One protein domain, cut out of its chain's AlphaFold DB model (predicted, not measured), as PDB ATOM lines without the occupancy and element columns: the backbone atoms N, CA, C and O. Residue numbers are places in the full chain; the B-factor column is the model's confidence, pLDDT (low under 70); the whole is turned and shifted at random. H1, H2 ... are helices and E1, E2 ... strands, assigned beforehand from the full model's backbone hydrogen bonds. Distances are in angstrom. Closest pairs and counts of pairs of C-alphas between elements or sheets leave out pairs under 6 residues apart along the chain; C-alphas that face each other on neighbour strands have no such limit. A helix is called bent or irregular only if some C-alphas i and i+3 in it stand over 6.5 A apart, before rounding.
ATOM      1  N   VAL A   9     202.798  27.456 130.480       96.81
ATOM      2  CA  VAL A   9     203.106  26.094 130.911       96.81
ATOM      3  C   VAL A   9     204.556  25.775 130.586       96.81
ATOM      4  O   VAL A   9     205.035  26.097 129.499       96.81
ATOM      5  N   GLU A  10     205.239  25.119 131.516       96.12
ATOM      6  CA  GLU A  10     206.601  24.624 131.328       96.12
ATOM      7  C   GLU A  10     206.789  23.244 131.977       96.12
ATOM      8  O   GLU A  10     206.119  22.935 132.965       96.12
ATOM      9  N   PRO A  11     207.697  22.393 131.473       96.75
ATOM     10  CA  PRO A  11     208.043  21.149 132.152       96.75
ATOM     11  C   PRO A  11     208.747  21.436 133.485       96.75
ATOM     12  O   PRO A  11     209.605  22.315 133.568       96.75
ATOM     13  N   THR A  12     208.448  20.653 134.524       96.56
ATOM     14  CA  THR A  12     209.203  20.711 135.783       96.56
ATOM     15  C   THR A  12     210.251  19.593 135.848       96.56
ATOM     16  O   THR A  12     209.932  18.441 135.560       96.56
ATOM     17  N   PRO A  13     211.504  19.877 136.257       95.69
ATOM     18  CA  PRO A  13     212.519  18.836 136.464       95.69
ATOM     19  C   PRO A  13     212.313  18.048 137.772       95.69
ATOM     20  O   PRO A  13     213.001  17.050 138.025       95.69
ATOM     21  N   ARG A  14     211.407  18.528 138.634       97.06
ATOM     22  CA  ARG A  14     211.077  17.923 139.925       97.06
ATOM     23  C   ARG A  14     210.250  16.662 139.698       97.06
ATOM     24  O   ARG A  14     209.322  16.652 138.895       97.06
ATOM     25  N   ARG A  15     210.521  15.614 140.474       98.06
ATOM     26  CA  ARG A  15     209.591  14.493 140.605       98.06
ATOM     27  C   ARG A  15     208.373  14.951 141.398       98.06
ATOM     28  O   ARG A  15     208.501  15.281 142.575       98.06
ATOM     29  N   ILE A  16     207.204  14.932 140.777       98.75
ATOM     30  CA  ILE A  16     205.942  15.291 141.417       98.75
ATOM     31  C   ILE A  16     205.213  14.022 141.828       98.75
ATOM     32  O   ILE A  16     205.099  13.082 141.042       98.75
ATOM     33  N   ARG A  17     204.726  13.979 143.067       98.62
ATOM     34  CA  ARG A  17     203.922  12.860 143.566       98.62
ATOM     35  C   ARG A  17     202.661  13.369 144.229       98.62
ATOM     36  O   ARG A  17     202.689  14.359 144.957       98.62
ATOM     37  N   VAL A  18     201.582  12.636 144.007       98.75
ATOM     38  CA  VAL A  18     200.275  12.899 144.599       98.75
ATOM     39  C   VAL A  18     199.862  11.663 145.383       98.75
ATOM     40  O   VAL A  18     200.018  10.534 144.907       98.75
ATOM     41  N   ARG A  19     199.361  11.865 146.601       98.62
ATOM     42  CA  ARG A  19     198.914  10.799 147.501       98.62
ATOM     43  C   ARG A  19     197.505  11.061 148.013       98.62
ATOM     44  O   ARG A  19     197.124  12.209 148.248       98.62
ATOM     45  N   LEU A  20     196.765   9.985 148.255       98.44
ATOM     46  CA  LEU A  20     195.518  10.007 149.016       98.44
ATOM     47  C   LEU A  20     195.723   9.185 150.293       98.44
ATOM     48  O   LEU A  20     195.656   7.959 150.295       98.44
ATOM     49  N   GLY A  21     196.026   9.872 151.397       94.12
ATOM     50  CA  GLY A  21     196.564   9.215 152.586       94.12
ATOM     51  C   GLY A  21     197.969   8.665 152.332       94.12
ATOM     52  O   GLY A  21     198.841   9.383 151.852       94.12
ATOM     53  N   ASP A  22     198.187   7.383 152.627       92.69
ATOM     54  CA  ASP A  22     199.512   6.760 152.522       92.69
ATOM     55  C   ASP A  22     199.789   6.097 151.164       92.69
ATOM     56  O   ASP A  22     200.854   5.510 150.956       92.69
ATOM     57  N   GLU A  23     198.863   6.219 150.219       97.06
ATOM     58  CA  GLU A  23     198.950   5.573 148.914       97.06
ATOM     59  C   GLU A  23     199.223   6.591 147.807       97.06
ATOM     60  O   GLU A  23     198.670   7.694 147.806       97.06
ATOM     61  N   LEU A  24     200.101   6.223 146.869       97.69
ATOM     62  CA  LEU A  24     200.379   7.023 145.678       97.69
ATOM     63  C   LEU A  24     199.218   6.902 144.696       97.69
ATOM     64  O   LEU A  24     198.806   5.796 144.360       97.69
ATOM     65  N   VAL A  25     198.738   8.047 144.215       98.62
ATOM     66  CA  VAL A  25     197.748   8.111 143.129       98.62
ATOM     67  C   VAL A  25     198.400   8.491 141.807       98.62
ATOM     68  O   VAL A  25     197.936   8.074 140.756       98.62
ATOM     69  N   ALA A  26     199.497   9.247 141.846       98.75
ATOM     70  CA  ALA A  26     200.285   9.593 140.672       98.75
ATOM     71  C   ALA A  26     201.731   9.896 141.079       98.75
ATOM     72  O   ALA A  26     201.987  10.413 142.175       98.75
ATOM     73  N   ALA A  27     202.680   9.584 140.201       98.38
ATOM     74  CA  ALA A  27     204.088   9.918 140.381       98.38
ATOM     75  C   ALA A  27     204.742  10.143 139.018       98.38
ATOM     76  O   ALA A  27     204.794   9.229 138.208       98.38
ATOM     77  N   SER A  28     205.276  11.340 138.790       98.56
ATOM     78  CA  SER A  28     205.800  11.747 137.487       98.56
ATOM     79  C   SER A  28     207.141  12.457 137.613       98.56
ATOM     80  O   SER A  28     207.350  13.253 138.529       98.56
ATOM     81  N   THR A  29     208.042  12.210 136.664       97.62
ATOM     82  CA  THR A  29     209.229  13.048 136.400       97.62
ATOM     83  C   THR A  29     209.084  13.882 135.124       97.62
ATOM     84  O   THR A  29     210.046  14.510 134.696       97.62
ATOM     85  N   CYS A  30     207.896  13.866 134.518       97.44
ATOM     86  CA  CYS A  30     207.561  14.507 133.245       97.44
ATOM     87  C   CYS A  30     206.365  15.469 133.394       97.44
ATOM     88  O   CYS A  30     205.708  15.814 132.413       97.44
ATOM     89  N   ALA A  31     206.066  15.891 134.626       98.44
ATOM     90  CA  ALA A  31     204.958  16.787 134.920       98.44
ATOM     91  C   ALA A  31     205.161  18.171 134.280       98.44
ATOM     92  O   ALA A  31     206.279  18.670 134.131       98.44
ATOM     93  N   GLN A  32     204.047  18.812 133.951       98.50
ATOM     94  CA  GLN A  32     203.986  20.201 133.519       98.50
ATOM     95  C   GLN A  32     203.593  21.086 134.706       98.50
ATOM     96  O   GLN A  32     202.753  20.713 135.525       98.50
ATOM     97  N   LEU A  33     204.182  22.272 134.801       97.94
ATOM     98  CA  LEU A  33     203.794  23.335 135.717       97.94
ATOM     99  C   LEU A  33     203.026  24.396 134.928       97.94
ATOM    100  O   LEU A  33     203.584  25.040 134.044       97.94
ATOM    101  N   LEU A  34     201.756  24.601 135.271       97.12
ATOM    102  CA  LEU A  34     201.001  25.774 134.844       97.12
ATOM    103  C   LEU A  34     201.315  26.916 135.813       97.12
ATOM    104  O   LEU A  34     200.940  26.848 136.985       97.12
ATOM    105  N   VAL A  35     201.982  27.963 135.329       94.69
ATOM    106  CA  VAL A  35     202.250  29.190 136.086       94.69
ATOM    107  C   VAL A  35     201.172  30.212 135.751       94.69
ATOM    108  O   VAL A  35     201.049  30.669 134.616       94.69
ATOM    109  N   GLN A  36     200.391  30.584 136.758       92.50
ATOM    110  CA  GLN A  36     199.309  31.552 136.631       92.50
ATOM    111  C   GLN A  36     199.090  32.303 137.942       92.50
ATOM    112  O   GLN A  36     199.466  31.833 139.018       92.50
ATOM    113  N   TYR A  37     198.494  33.487 137.830       88.44
ATOM    114  CA  TYR A  37     198.284  34.404 138.940       88.44
ATOM    115  C   TYR A  37     196.932  35.106 138.817       88.44
ATOM    116  O   TYR A  37     196.496  35.450 137.720       88.44
ATOM    117  N   GLY A  38     196.294  35.388 139.954       84.50
ATOM    118  CA  GLY A  38     195.042  36.144 140.004       84.50
ATOM    119  C   GLY A  38     193.798  35.248 139.916       84.50
ATOM    120  O   GLY A  38     193.836  34.123 140.410       84.50
ATOM    121  N   PRO A  39     192.685  35.725 139.324       76.44
ATOM    122  CA  PRO A  39     191.417  34.990 139.295       76.44
ATOM    123  C   PRO A  39     191.499  33.610 138.630       76.44
ATOM    124  O   PRO A  39     190.701  32.741 138.961       76.44
ATOM    125  N   GLY A  40     192.466  33.407 137.726       70.06
ATOM    126  CA  GLY A  40     192.710  32.121 137.062       70.06
ATOM    127  C   GLY A  40     193.295  31.043 137.979       70.06
ATOM    128  O   GLY A  40     193.262  29.869 137.633       70.06
ATOM    129  N   GLY A  41     193.788  31.420 139.162       85.88
ATOM    130  CA  GLY A  41     194.329  30.506 140.160       85.88
ATOM    131  C   GLY A  41     195.793  30.774 140.489       85.88
ATOM    132  O   GLY A  41     196.375  31.800 140.132       85.88
ATOM    133  N   LEU A  42     196.373  29.829 141.224       93.12
ATOM    134  CA  LEU A  42     197.785  29.798 141.598       93.12
ATOM    135  C   LEU A  42     198.499  28.710 140.781       93.12
ATOM    136  O   LEU A  42     197.815  27.883 140.163       93.12
ATOM    137  N   PRO A  43     199.845  28.691 140.758       96.12
ATOM    138  CA  PRO A  43     200.573  27.681 140.007       96.12
ATOM    139  C   PRO A  43     200.178  26.257 140.418       96.12
ATOM    140  O   PRO A  43     200.014  25.970 141.605       96.12
ATOM    141  N   THR A  44     200.031  25.354 139.450       97.81
ATOM    142  CA  THR A  44     199.638  23.961 139.709       97.81
ATOM    143  C   THR A  44     200.338  22.995 138.765       97.81
ATOM    144  O   THR A  44     200.678  23.347 137.635       97.81
ATOM    145  N   TYR A  45     200.533  21.764 139.226       98.62
ATOM    146  CA  TYR A  45     201.116  20.701 138.421       98.62
ATOM    147  C   TYR A  45     200.040  19.922 137.669       98.62
ATOM    148  O   TYR A  45     198.982  19.606 138.214       98.62
ATOM    149  N   TYR A  46     200.360  19.561 136.437       98.69
ATOM    150  CA  TYR A  46     199.616  18.651 135.582       98.69
ATOM    151  C   TYR A  46     200.524  17.464 135.268       98.69
ATOM    152  O   TYR A  46     201.627  17.642 134.756       98.69
ATOM    153  N   LEU A  47     200.091  16.256 135.613       98.81
ATOM    154  CA  LEU A  47     200.849  15.030 135.378       98.81
ATOM    155  C   LEU A  47     200.306  14.344 134.117       98.81
ATOM    156  O   LEU A  47     199.089  14.370 133.913       98.81
ATOM    157  N   PRO A  48     201.161  13.734 133.277       98.50
ATOM    158  CA  PRO A  48     200.698  12.883 132.188       98.50
ATOM    159  C   PRO A  48     199.725  11.827 132.717       98.50
ATOM    160  O   PRO A  48     199.955  11.254 133.782       98.50
ATOM    161  N   HIS A  49     198.644  11.545 131.987       97.75
ATOM    162  CA  HIS A  49     197.680  10.528 132.420       97.75
ATOM    163  C   HIS A  49     198.334   9.141 132.599       97.75
ATOM    164  O   HIS A  49     197.893   8.352 133.429       97.75
ATOM    165  N   GLU A  50     199.397   8.838 131.852       98.00
ATOM    166  CA  GLU A  50     200.172   7.592 131.978       98.00
ATOM    167  C   GLU A  50     200.946   7.456 133.300       98.00
ATOM    168  O   GLU A  50     201.232   6.339 133.722       98.00
ATOM    169  N   ASP A  51     201.218   8.570 133.987       98.75
ATOM    170  CA  ASP A  51     201.888   8.595 135.295       98.75
ATOM    171  C   ASP A  51     200.897   8.495 136.474       98.75
ATOM    172  O   ASP A  51     201.281   8.562 137.652       98.75
ATOM    173  N   VAL A  52     199.603   8.360 136.173       98.75
ATOM    174  CA  VAL A  52     198.545   8.115 137.154       98.75
ATOM    175  C   VAL A  52     198.426   6.611 137.388       98.75
ATOM    176  O   VAL A  52     198.353   5.824 136.447       98.75
ATOM    177  N   TYR A  53     198.413   6.197 138.657       98.06
ATOM    178  CA  TYR A  53     198.338   4.783 139.011       98.06
ATOM    179  C   TYR A  53     197.031   4.153 138.495       98.06
ATOM    180  O   TYR A  53     195.986   4.815 138.501       98.06
ATOM    181  N   PRO A  54     197.057   2.866 138.087       95.62
ATOM    182  CA  PRO A  54     195.856   2.158 137.662       95.62
ATOM    183  C   PRO A  54     194.742   2.252 138.707       95.62
ATOM    184  O   PRO A  54     195.004   2.200 139.907       95.62
ATOM    185  N   ASP A  55     193.501   2.395 138.241       94.44
ATOM    186  CA  ASP A  55     192.288   2.465 139.068       94.44
ATOM    187  C   ASP A  55     192.209   3.638 140.064       94.44
ATOM    188  O   ASP A  55     191.265   3.690 140.868       94.44
ATOM    189  N   ALA A  56     193.163   4.580 140.009       98.44
ATOM    190  CA  ALA A  56     193.165   5.766 140.858       98.44
ATOM    191  C   ALA A  56     192.092   6.775 140.436       98.44
ATOM    192  O   ALA A  56     191.476   7.401 141.295       98.44
ATOM    193  N   LEU A  57     191.848   6.920 139.131       98.62
ATOM    194  CA  LEU A  57     190.781   7.759 138.583       98.62
ATOM    195  C   LEU A  57     189.544   6.904 138.321       98.62
ATOM    196  O   LEU A  57     189.604   5.929 137.573       98.62
ATOM    197  N   VAL A  58     188.421   7.272 138.934       98.38
ATOM    198  CA  VAL A  58     187.147   6.555 138.803       98.38
ATOM    199  C   VAL A  58     185.992   7.528 138.605       98.38
ATOM    200  O   VAL A  58     186.104   8.713 138.920       98.38
ATOM    201  N   ASP A  59     184.879   7.005 138.090       97.88
ATOM    202  CA  ASP A  59     183.625   7.737 137.898       97.88
ATOM    203  C   ASP A  59     183.816   9.043 137.114       97.88
ATOM    204  O   ASP A  59     183.528  10.137 137.598       97.88
ATOM    205  N   GLU A  60     184.351   8.911 135.894       97.94
ATOM    206  CA  GLU A  60     184.550  10.040 134.984       97.94
ATOM    207  C   GLU A  60     183.230  10.774 134.724       97.94
ATOM    208  O   GLU A  60     182.198  10.180 134.400       97.94
ATOM    209  N   THR A  61     183.300  12.097 134.809       97.88
ATOM    210  CA  THR A  61     182.241  13.021 134.416       97.88
ATOM    211  C   THR A  61     182.805  14.040 133.435       97.88
ATOM    212  O   THR A  61     183.971  14.425 133.528       97.88
ATOM    213  N   ILE A  62     181.983  14.466 132.477       97.00
ATOM    214  CA  ILE A  62     182.368  15.446 131.458       97.00
ATOM    215  C   ILE A  62     181.480  16.677 131.623       97.00
ATOM    216  O   ILE A  62     180.253  16.579 131.544       97.00
ATOM    217  N   GLY A  63     182.111  17.821 131.880       93.81
ATOM    218  CA  GLY A  63     181.449  19.114 131.998       93.81
ATOM    219  C   GLY A  63     180.962  19.659 130.648       93.81
ATOM    220  O   GLY A  63     181.397  19.194 129.591       93.81
ATOM    221  N   PRO A  64     180.073  20.670 130.645       92.50
ATOM    222  CA  PRO A  64     179.593  21.313 129.415       92.50
ATOM    223  C   PRO A  64     180.701  21.963 128.568       92.50
ATOM    224  O   PRO A  64     180.554  22.113 127.359       92.50
ATOM    225  N   ASP A  65     181.803  22.346 129.209       89.81
ATOM    226  CA  ASP A  65     183.033  22.892 128.625       89.81
ATOM    227  C   ASP A  65     183.986  21.808 128.085       89.81
ATOM    228  O   ASP A  65     185.023  22.123 127.500       89.81
ATOM    229  N   GLY A  66     183.648  20.526 128.250       91.62
ATOM    230  CA  GLY A  66     184.498  19.396 127.884       91.62
ATOM    231  C   GLY A  66     185.574  19.059 128.920       91.62
ATOM    232  O   GLY A  66     186.382  18.162 128.667       91.62
ATOM    233  N   GLN A  67     185.600  19.729 130.078       95.06
ATOM    234  CA  GLN A  67     186.486  19.365 131.179       95.06
ATOM    235  C   GLN A  67     186.102  17.986 131.719       95.06
ATOM    236  O   GLN A  67     184.949  17.738 132.079       95.06
ATOM    237  N   ARG A  68     187.075  17.080 131.797       97.69
ATOM    238  CA  ARG A  68     186.890  15.769 132.419       97.69
ATOM    239  C   ARG A  68     187.261  15.863 133.888       97.69
ATOM    240  O   ARG A  68     188.297  16.438 134.217       97.69
ATOM    241  N   THR A  69     186.420  15.303 134.747       98.44
ATOM    242  CA  THR A  69     186.595  15.274 136.202       98.44
ATOM    243  C   THR A  69     186.382  13.857 136.718       98.44
ATOM    244  O   THR A  69     185.481  13.158 136.257       98.44
ATOM    245  N   TRP A  70     187.172  13.450 137.710       98.75
ATOM    246  CA  TRP A  70     187.117  12.125 138.328       98.75
ATOM    247  C   TRP A  70     187.032  12.218 139.849       98.75
ATOM    248  O   TRP A  70     187.566  13.144 140.473       98.75
ATOM    249  N   ALA A  71     186.434  11.199 140.464       98.75
ATOM    250  CA  ALA A  71     186.766  10.860 141.837       98.75
ATOM    251  C   ALA A  71     188.136  10.164 141.872       98.75
ATOM    252  O   ALA A  71     188.497   9.418 140.960       98.75
ATOM    253  N   VAL A  72     188.902  10.407 142.935       98.81
ATOM    254  CA  VAL A  72     190.203   9.767 143.148       98.81
ATOM    255  C   VAL A  72     190.080   8.728 144.247       98.81
ATOM    256  O   VAL A  72     189.591   9.027 145.337       98.81
ATOM    257  N   ARG A  73     190.541   7.510 143.977       98.38
ATOM    258  CA  ARG A  73     190.528   6.387 144.912       98.38
ATOM    259  C   ARG A  73     191.946   5.875 145.144       98.38
ATOM    260  O   ARG A  73     192.729   5.762 144.213       98.38
ATOM    261  N   ALA A  74     192.249   5.530 146.389       96.94
ATOM    262  CA  ALA A  74     193.465   4.816 146.760       96.94
ATOM    263  C   ALA A  74     193.147   3.916 147.956       96.94
ATOM    264  O   ALA A  74     192.666   4.395 148.991       96.94
ATOM    265  N   GLY A  75     193.308   2.608 147.774       91.81
ATOM    266  CA  GLY A  75     192.886   1.599 148.736       91.81
ATOM    267  C   GLY A  75     191.410   1.748 149.101       91.81
ATOM    268  O   GLY A  75     190.524   1.658 148.252       91.81
ATOM    269  N   HIS A  76     191.144   1.995 150.384       92.62
ATOM    270  CA  HIS A  76     189.795   2.207 150.925       92.62
ATOM    271  C   HIS A  76     189.371   3.684 150.963       92.62
ATOM    272  O   HIS A  76     188.247   3.991 151.364       92.62
ATOM    273  N   LYS A  77     190.266   4.610 150.599       97.62
ATOM    274  CA  LYS A  77     189.998   6.050 150.617       97.62
ATOM    275  C   LYS A  77     189.489   6.513 149.263       97.62
ATOM    276  O   LYS A  77     189.883   6.000 148.216       97.62
ATOM    277  N   ARG A  78     188.634   7.530 149.306       98.12
ATOM    278  CA  ARG A  78     188.037   8.148 148.130       98.12
ATOM    279  C   ARG A  78     187.859   9.648 148.346       98.12
ATOM    280  O   ARG A  78     187.474  10.067 149.435       98.12
ATOM    281  N   ALA A  79     188.148  10.426 147.313       98.62
ATOM    282  CA  ALA A  79     187.952  11.867 147.259       98.62
ATOM    283  C   ALA A  79     187.126  12.210 146.014       98.62
ATOM    284  O   ALA A  79     187.516  11.875 144.895       98.62
ATOM    285  N   GLU A  80     185.977  12.856 146.198       98.44
ATOM    286  CA  GLU A  80     185.069  13.183 145.093       98.44
ATOM    287  C   GLU A  80     185.560  14.399 144.307       98.44
ATOM    288  O   GLU A  80     186.070  15.355 144.902       98.44
ATOM    289  N   ALA A  81     185.378  14.371 142.980       97.94
ATOM    290  CA  ALA A  81     185.766  15.454 142.065       97.94
ATOM    291  C   ALA A  81     187.181  15.994 142.355       97.94
ATOM    292  O   ALA A  81     187.416  17.199 142.479       97.94
ATOM    293  N   ALA A  82     188.120  15.073 142.573       98.62
ATOM    294  CA  ALA A  82     189.432  15.371 143.130       98.62
ATOM    295  C   ALA A  82     190.563  15.300 142.096       98.62
ATOM    296  O   ALA A  82     191.721  15.508 142.459       98.62
ATOM    297  N   ALA A  83     190.229  15.055 140.831       98.75
ATOM    298  CA  ALA A  83     191.125  15.171 139.689       98.75
ATOM    299  C   ALA A  83     190.374  15.700 138.465       98.75
ATOM    300  O   ALA A  83     189.192  15.397 138.301       98.75
ATOM    301  N   TRP A  84     191.050  16.470 137.614       98.50
ATOM    302  CA  TRP A  84     190.464  17.021 136.390       98.50
ATOM    303  C   TRP A  84     191.519  17.345 135.323       98.50
ATOM    304  O   TRP A  84     192.703  17.528 135.624       98.50
ATOM    305  N   THR A  85     191.095  17.413 134.061       97.62
ATOM    306  CA  THR A  85     191.920  17.920 132.950       97.62
ATOM    307  C   THR A  85     191.839  19.438 132.864       97.62
ATOM    308  O   THR A  85     190.921  20.055 133.395       97.62
ATOM    309  N   HIS A  86     192.760  20.065 132.133       94.69
ATOM    310  CA  HIS A  86     192.508  21.422 131.653       94.69
ATOM    311  C   HIS A  86     191.397  21.387 130.589       94.69
ATOM    312  O   HIS A  86     191.381  20.488 129.746       94.69
ATOM    313  N   GLU A  87     190.467  22.339 130.612       89.88
ATOM    314  CA  GLU A  87     189.422  22.458 129.589       89.88
ATOM    315  C   GLU A  87     190.025  22.950 128.267       89.88
ATOM    316  O   GLU A  87     190.770  23.930 128.263       89.88
ATOM    317  N   ASN A  88     189.764  22.231 127.167       86.81
ATOM    318  CA  ASN A  88     190.189  22.546 125.791       86.81
ATOM    319  C   ASN A  88     191.504  23.354 125.693       86.81
ATOM    320  O   ASN A  88     191.491  24.496 125.221       86.81
ATOM    321  N   PRO A  89     192.639  22.805 126.171       88.88
ATOM    322  CA  PRO A  89     193.884  23.555 126.247       88.88
ATOM    323  C   PRO A  89     194.345  23.991 124.851       88.88
ATOM    324  O   PRO A  89     194.521  23.171 123.951       88.88
ATOM    325  N   THR A  90     194.570  25.293 124.671       88.19
ATOM    326  CA  THR A  90     195.023  25.893 123.406       88.19
ATOM    327  C   THR A  90     196.214  26.822 123.632       88.19
ATOM    328  O   THR A  90     196.552  27.168 124.764       88.19
ATOM    329  N   GLY A  91     196.898  27.209 122.550       90.94
ATOM    330  CA  GLY A  91     198.032  28.136 122.615       90.94
ATOM    331  C   GLY A  91     199.135  27.655 123.564       90.94
ATOM    332  O   GLY A  91     199.579  26.508 123.471       90.94
ATOM    333  N   THR A  92     199.544  28.520 124.497       88.44
ATOM    334  CA  THR A  92     200.588  28.244 125.506       88.44
ATOM    335  C   THR A  92     200.232  27.121 126.479       88.44
ATOM    336  O   THR A  92     201.116  26.629 127.171       88.44
ATOM    337  N   MET A  93     198.964  26.702 126.530       93.50
ATOM    338  CA  MET A  93     198.486  25.628 127.404       93.50
ATOM    339  C   MET A  93     198.283  24.303 126.667       93.50
ATOM    340  O   MET A  93     197.977  23.310 127.312       93.50
ATOM    341  N   SER A  94     198.466  24.256 125.340       94.62
ATOM    342  CA  SER A  94     198.229  23.052 124.517       94.62
ATOM    343  C   SER A  94     198.983  21.803 124.995       94.62
ATOM    344  O   SER A  94     198.492  20.690 124.822       94.62
ATOM    345  N   THR A  95     200.126  21.975 125.665       95.19
ATOM    346  CA  THR A  95     200.905  20.892 126.284       95.19
ATOM    347  C   THR A  95     200.174  20.178 127.423       95.19
ATOM    348  O   THR A  95     200.535  19.054 127.752       95.19
ATOM    349  N   LEU A  96     199.128  20.781 127.999       97.06
ATOM    350  CA  LEU A  96     198.287  20.164 129.030       97.06
ATOM    351  C   LEU A  96     197.277  19.159 128.466       97.06
ATOM    352  O   LEU A  96     196.598  18.478 129.235       97.06
ATOM    353  N   ALA A  97     197.157  19.042 127.139       95.94
ATOM    354  CA  ALA A  97     196.368  17.975 126.537       95.94
ATOM    355  C   ALA A  97     196.872  16.607 127.036       95.94
ATOM    356  O   ALA A  97     198.076  16.353 127.085       95.94
ATOM    357  N   GLY A  98     195.954  15.737 127.461       95.69
ATOM    358  CA  GLY A  98     196.300  14.419 128.014       95.69
ATOM    359  C   GLY A  98     196.922  14.435 129.418       95.69
ATOM    360  O   GLY A  98     197.365  13.387 129.885       95.69
ATOM    361  N   HIS A  99     196.946  15.583 130.102       98.56
ATOM    362  CA  HIS A  99     197.415  15.683 131.481       98.56
ATOM    363  C   HIS A  99     196.260  15.873 132.472       98.56
ATOM    364  O   HIS A  99     195.217  16.447 132.151       98.56
ATOM    365  N   VAL A 100     196.482  15.429 133.706       98.56
ATOM    366  CA  VAL A 100     195.536  15.489 134.821       98.56
ATOM    367  C   VAL A 100     196.168  16.271 135.972       98.56
ATOM    368  O   VAL A 100     197.339  16.080 136.302       98.56
ATOM    369  N   THR A 101     195.401  17.160 136.594       98.62
ATOM    370  CA  THR A 101     195.754  17.767 137.884       98.62
ATOM    371  C   THR A 101     194.834  17.232 138.979       98.62
ATOM    372  O   THR A 101     193.821  16.593 138.700       98.62
ATOM    373  N   PHE A 102     195.198  17.475 140.235       98.69
ATOM    374  CA  PHE A 102     194.509  16.938 141.407       98.69
ATOM    375  C   PHE A 102     194.175  18.040 142.409       98.69
ATOM    376  O   PHE A 102     194.815  19.090 142.477       98.69
ATOM    377  N   SER A 103     193.191  17.777 143.262       98.06
ATOM    378  CA  SER A 103     192.807  18.698 144.322       98.06
ATOM    379  C   SER A 103     193.918  18.859 145.361       98.06
ATOM    380  O   SER A 103     194.178  17.958 146.154       98.06
ATOM    381  N   TRP A 104     194.501  20.056 145.443       97.50
ATOM    382  CA  TRP A 104     195.417  20.457 146.524       97.50
ATOM    383  C   TRP A 104     194.793  20.406 147.923       97.50
ATOM    384  O   TRP A 104     195.506  20.351 148.921       97.50
ATOM    385  N   ARG A 105     193.459  20.463 148.006       96.44
ATOM    386  CA  ARG A 105     192.719  20.431 149.272       96.44
ATOM    387  C   ARG A 105     192.449  19.006 149.751       96.44
ATOM    388  O   ARG A 105     192.416  18.784 150.957       96.44
ATOM    389  N   GLN A 106     192.184  18.081 148.830       98.06
ATOM    390  CA  GLN A 106     191.770  16.715 149.172       98.06
ATOM    391  C   GLN A 106     192.923  15.701 149.116       98.06
ATOM    392  O   GLN A 106     192.803  14.630 149.705       98.06
ATOM    393  N   LEU A 107     194.023  16.026 148.429       98.50
ATOM    394  CA  LEU A 107     195.185  15.154 148.260       98.50
ATOM    395  C   LEU A 107     196.465  15.799 148.788       98.50
ATOM    396  O   LEU A 107     196.572  17.018 148.932       98.50
ATOM    397  N   GLU A 108     197.453  14.956 149.064       98.38
ATOM    398  CA  GLU A 108     198.774  15.382 149.504       98.38
ATOM    399  C   GLU A 108     199.740  15.428 148.325       98.38
ATOM    400  O   GLU A 108     199.878  14.461 147.576       98.38
ATOM    401  N   TRP A 109     200.428  16.556 148.181       98.69
ATOM    402  CA  TRP A 109     201.370  16.807 147.101       98.69
ATOM    403  C   TRP A 109     202.799  16.810 147.615       98.69
ATOM    404  O   TRP A 109     203.079  17.313 148.706       98.69
ATOM    405  N   TYR A 110     203.705  16.281 146.802       98.62
ATOM    406  CA  TYR A 110     205.127  16.231 147.094       98.62
ATOM    407  C   TYR A 110     205.929  16.681 145.877       98.62
ATOM    408  O   TYR A 110     205.708  16.200 144.764       98.62
ATOM    409  N   GLU A 111     206.888  17.566 146.125       98.19
ATOM    410  CA  GLU A 111     207.995  17.853 145.222       98.19
ATOM    411  C   GLU A 111     209.208  17.080 145.740       98.19
ATOM    412  O   GLU A 111     209.649  17.278 146.872       98.19
ATOM    413  N   GLU A 112     209.731  16.163 144.931       97.62
ATOM    414  CA  GLU A 112     210.700  15.168 145.384       97.62
ATOM    415  C   GLU A 112     210.185  14.430 146.632       97.62
ATOM    416  O   GLU A 112     209.121  13.808 146.557       97.62
ATOM    417  N   ASP A 113     210.905  14.472 147.758       97.62
ATOM    418  CA  ASP A 113     210.500  13.889 149.043       97.62
ATOM    419  C   ASP A 113     209.890  14.881 150.029       97.62
ATOM    420  O   ASP A 113     209.573  14.513 151.161       97.62
ATOM    421  N   GLU A 114     209.646  16.113 149.596       97.75
ATOM    422  CA  GLU A 114     209.124  17.163 150.456       97.75
ATOM    423  C   GLU A 114     207.666  17.473 150.146       97.75
ATOM    424  O   GLU A 114     207.279  17.726 149.005       97.75
ATOM    425  N   ARG A 115     206.841  17.473 151.195       97.44
ATOM    426  CA  ARG A 115     205.430  17.830 151.082       97.44
ATOM    427  C   ARG A 115     205.287  19.306 150.713       97.44
ATOM    428  O   ARG A 115     205.925  20.176 151.309       97.44
ATOM    429  N   VAL A 116     204.374  19.587 149.792       96.88
ATOM    430  CA  VAL A 116     203.970  20.936 149.398       96.88
ATOM    431  C   VAL A 116     202.496  21.129 149.721       96.88
ATOM    432  O   VAL A 116     201.683  20.212 149.618       96.88
ATOM    433  N   VAL A 117     202.158  22.328 150.185       93.50
ATOM    434  CA  VAL A 117     200.809  22.684 150.623       93.50
ATOM    435  C   VAL A 117     200.289  23.859 149.809       93.50
ATOM    436  O   VAL A 117     201.065  24.701 149.363       93.50
ATOM    437  N   ILE A 118     198.964  23.942 149.694       92.25
ATOM    438  CA  ILE A 118     198.206  25.027 149.054       92.25
ATOM    439  C   ILE A 118     198.295  25.021 147.519       92.25
ATOM    440  O   ILE A 118     197.247  24.945 146.883       92.25
ATOM    441  N   HIS A 119     199.488  25.119 146.929       96.00
ATOM    442  CA  HIS A 119     199.692  25.155 145.474       96.00
ATOM    443  C   HIS A 119     201.163  24.867 145.102       96.00
ATOM    444  O   HIS A 119     202.032  24.833 145.976       96.00
ATOM    445  N   ALA A 120     201.461  24.700 143.808       97.19
ATOM    446  CA  ALA A 120     202.827  24.478 143.327       97.19
ATOM    447  C   ALA A 120     203.710  25.715 143.549       97.19
ATOM    448  O   ALA A 120     203.240  26.857 143.486       97.19
ATOM    449  N   ARG A 121     205.007  25.514 143.796       93.50
ATOM    450  CA  ARG A 121     205.949  26.628 143.977       93.50
ATOM    451  C   ARG A 121     206.316  27.243 142.627       93.50
ATOM    452  O   ARG A 121     206.739  26.522 141.731       93.50
TER     453      ARG A 121
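This is residues 9 to 121 of the 163 residues of the protein "NTP_transf_9 domain-containing protein" of Pseudonocardiales bacterium (UniProt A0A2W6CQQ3). A strongly twisted sheet of seven strands and a smaller sheet of four form a sandwich, two sheets only partly face to face, with their strands crossed at 66 degrees. At one edge of the large sheet E6 reaches beyond the small sheet, and near the other edge the short helix H1 packs by E1 and E4. The printed part has 113 residues, mostly strand in its named elements, in the order E1 to E8, H1, E9 to E11; both sheets, E1-E4-E5-E9-E8-E7-E6 and E3-E2-E10-E11, are antiparallel. The whole is compact and rounded, with a radius of gyration of the C-alphas of 13.1 A and spans of 39 by 34 by 26 A.

E1, residues 9 to 11, begins at C-alpha 9 (203.106, 26.094, 130.911). E2 is residues 16 to 20, 13.9 A long, and E3 residues 23 to 28, 14.7 A. E4 is residues 32 to 35, E5 44 to 48 and E6 57 to 62. E7, residues 68 to 74, is 19.2 A long. E8, residues 77 to 85, is 21.4 A long and bends by 64 degrees at residue 80. H1 is residues 91 to 96, E9 99 to 102 and E10 108 to 111. E11, residues 114 to 116, ends at C-alpha 116 (203.970, 20.936, 149.398).

In the large sheet, E1 pairs with E4 (N 10 to O 33, 3.0 A), and the hairpin E4 and E5 follows (N 32 to O 46, 2.8 A). E5 pairs with E9 (N 47 to O 100, 2.8 A) and E9 with E8 (N 101 to O 84, 2.9 A). E6, E7 and E8 form a meander, each strand the antiparallel neighbour of the one before: N 61 to O 69 is 2.8 A, N 72 to O 79 2.8 A. In the small sheet, the N and O pairs within hydrogen-bond range include N 18 to O 26, 2.9 A, in the hairpin E2 and E3; N 19 to O 108, 2.8 A, between E2 and E10; and N 116 to O 109, 2.8 A, in the hairpin E10 and E11. Between the sheets, the closest C-alphas of E3 and E5 are those of Ser 28 and Leu 47, 6.3 A apart. H1 is on the large sheet; its closest C-alpha pair with E1 is Met 93 and Val 9, 5.8 A. H1 is irregular, with C-alphas 92 and 95 at 7.4 A; 0 of its 2 O i to N i+4 pairs are within hydrogen-bond range, against 2 of 3 O i to N i+3 pairs.

The two C-alphas farthest apart, those of His 76 and Gly 91, are 39.3 A apart. The printed part has no cut. The links E4 to E5 and E5 to E6 are short, the others tight. The mean pLDDT of the printed part is 95.8, and no printed residue is under 70.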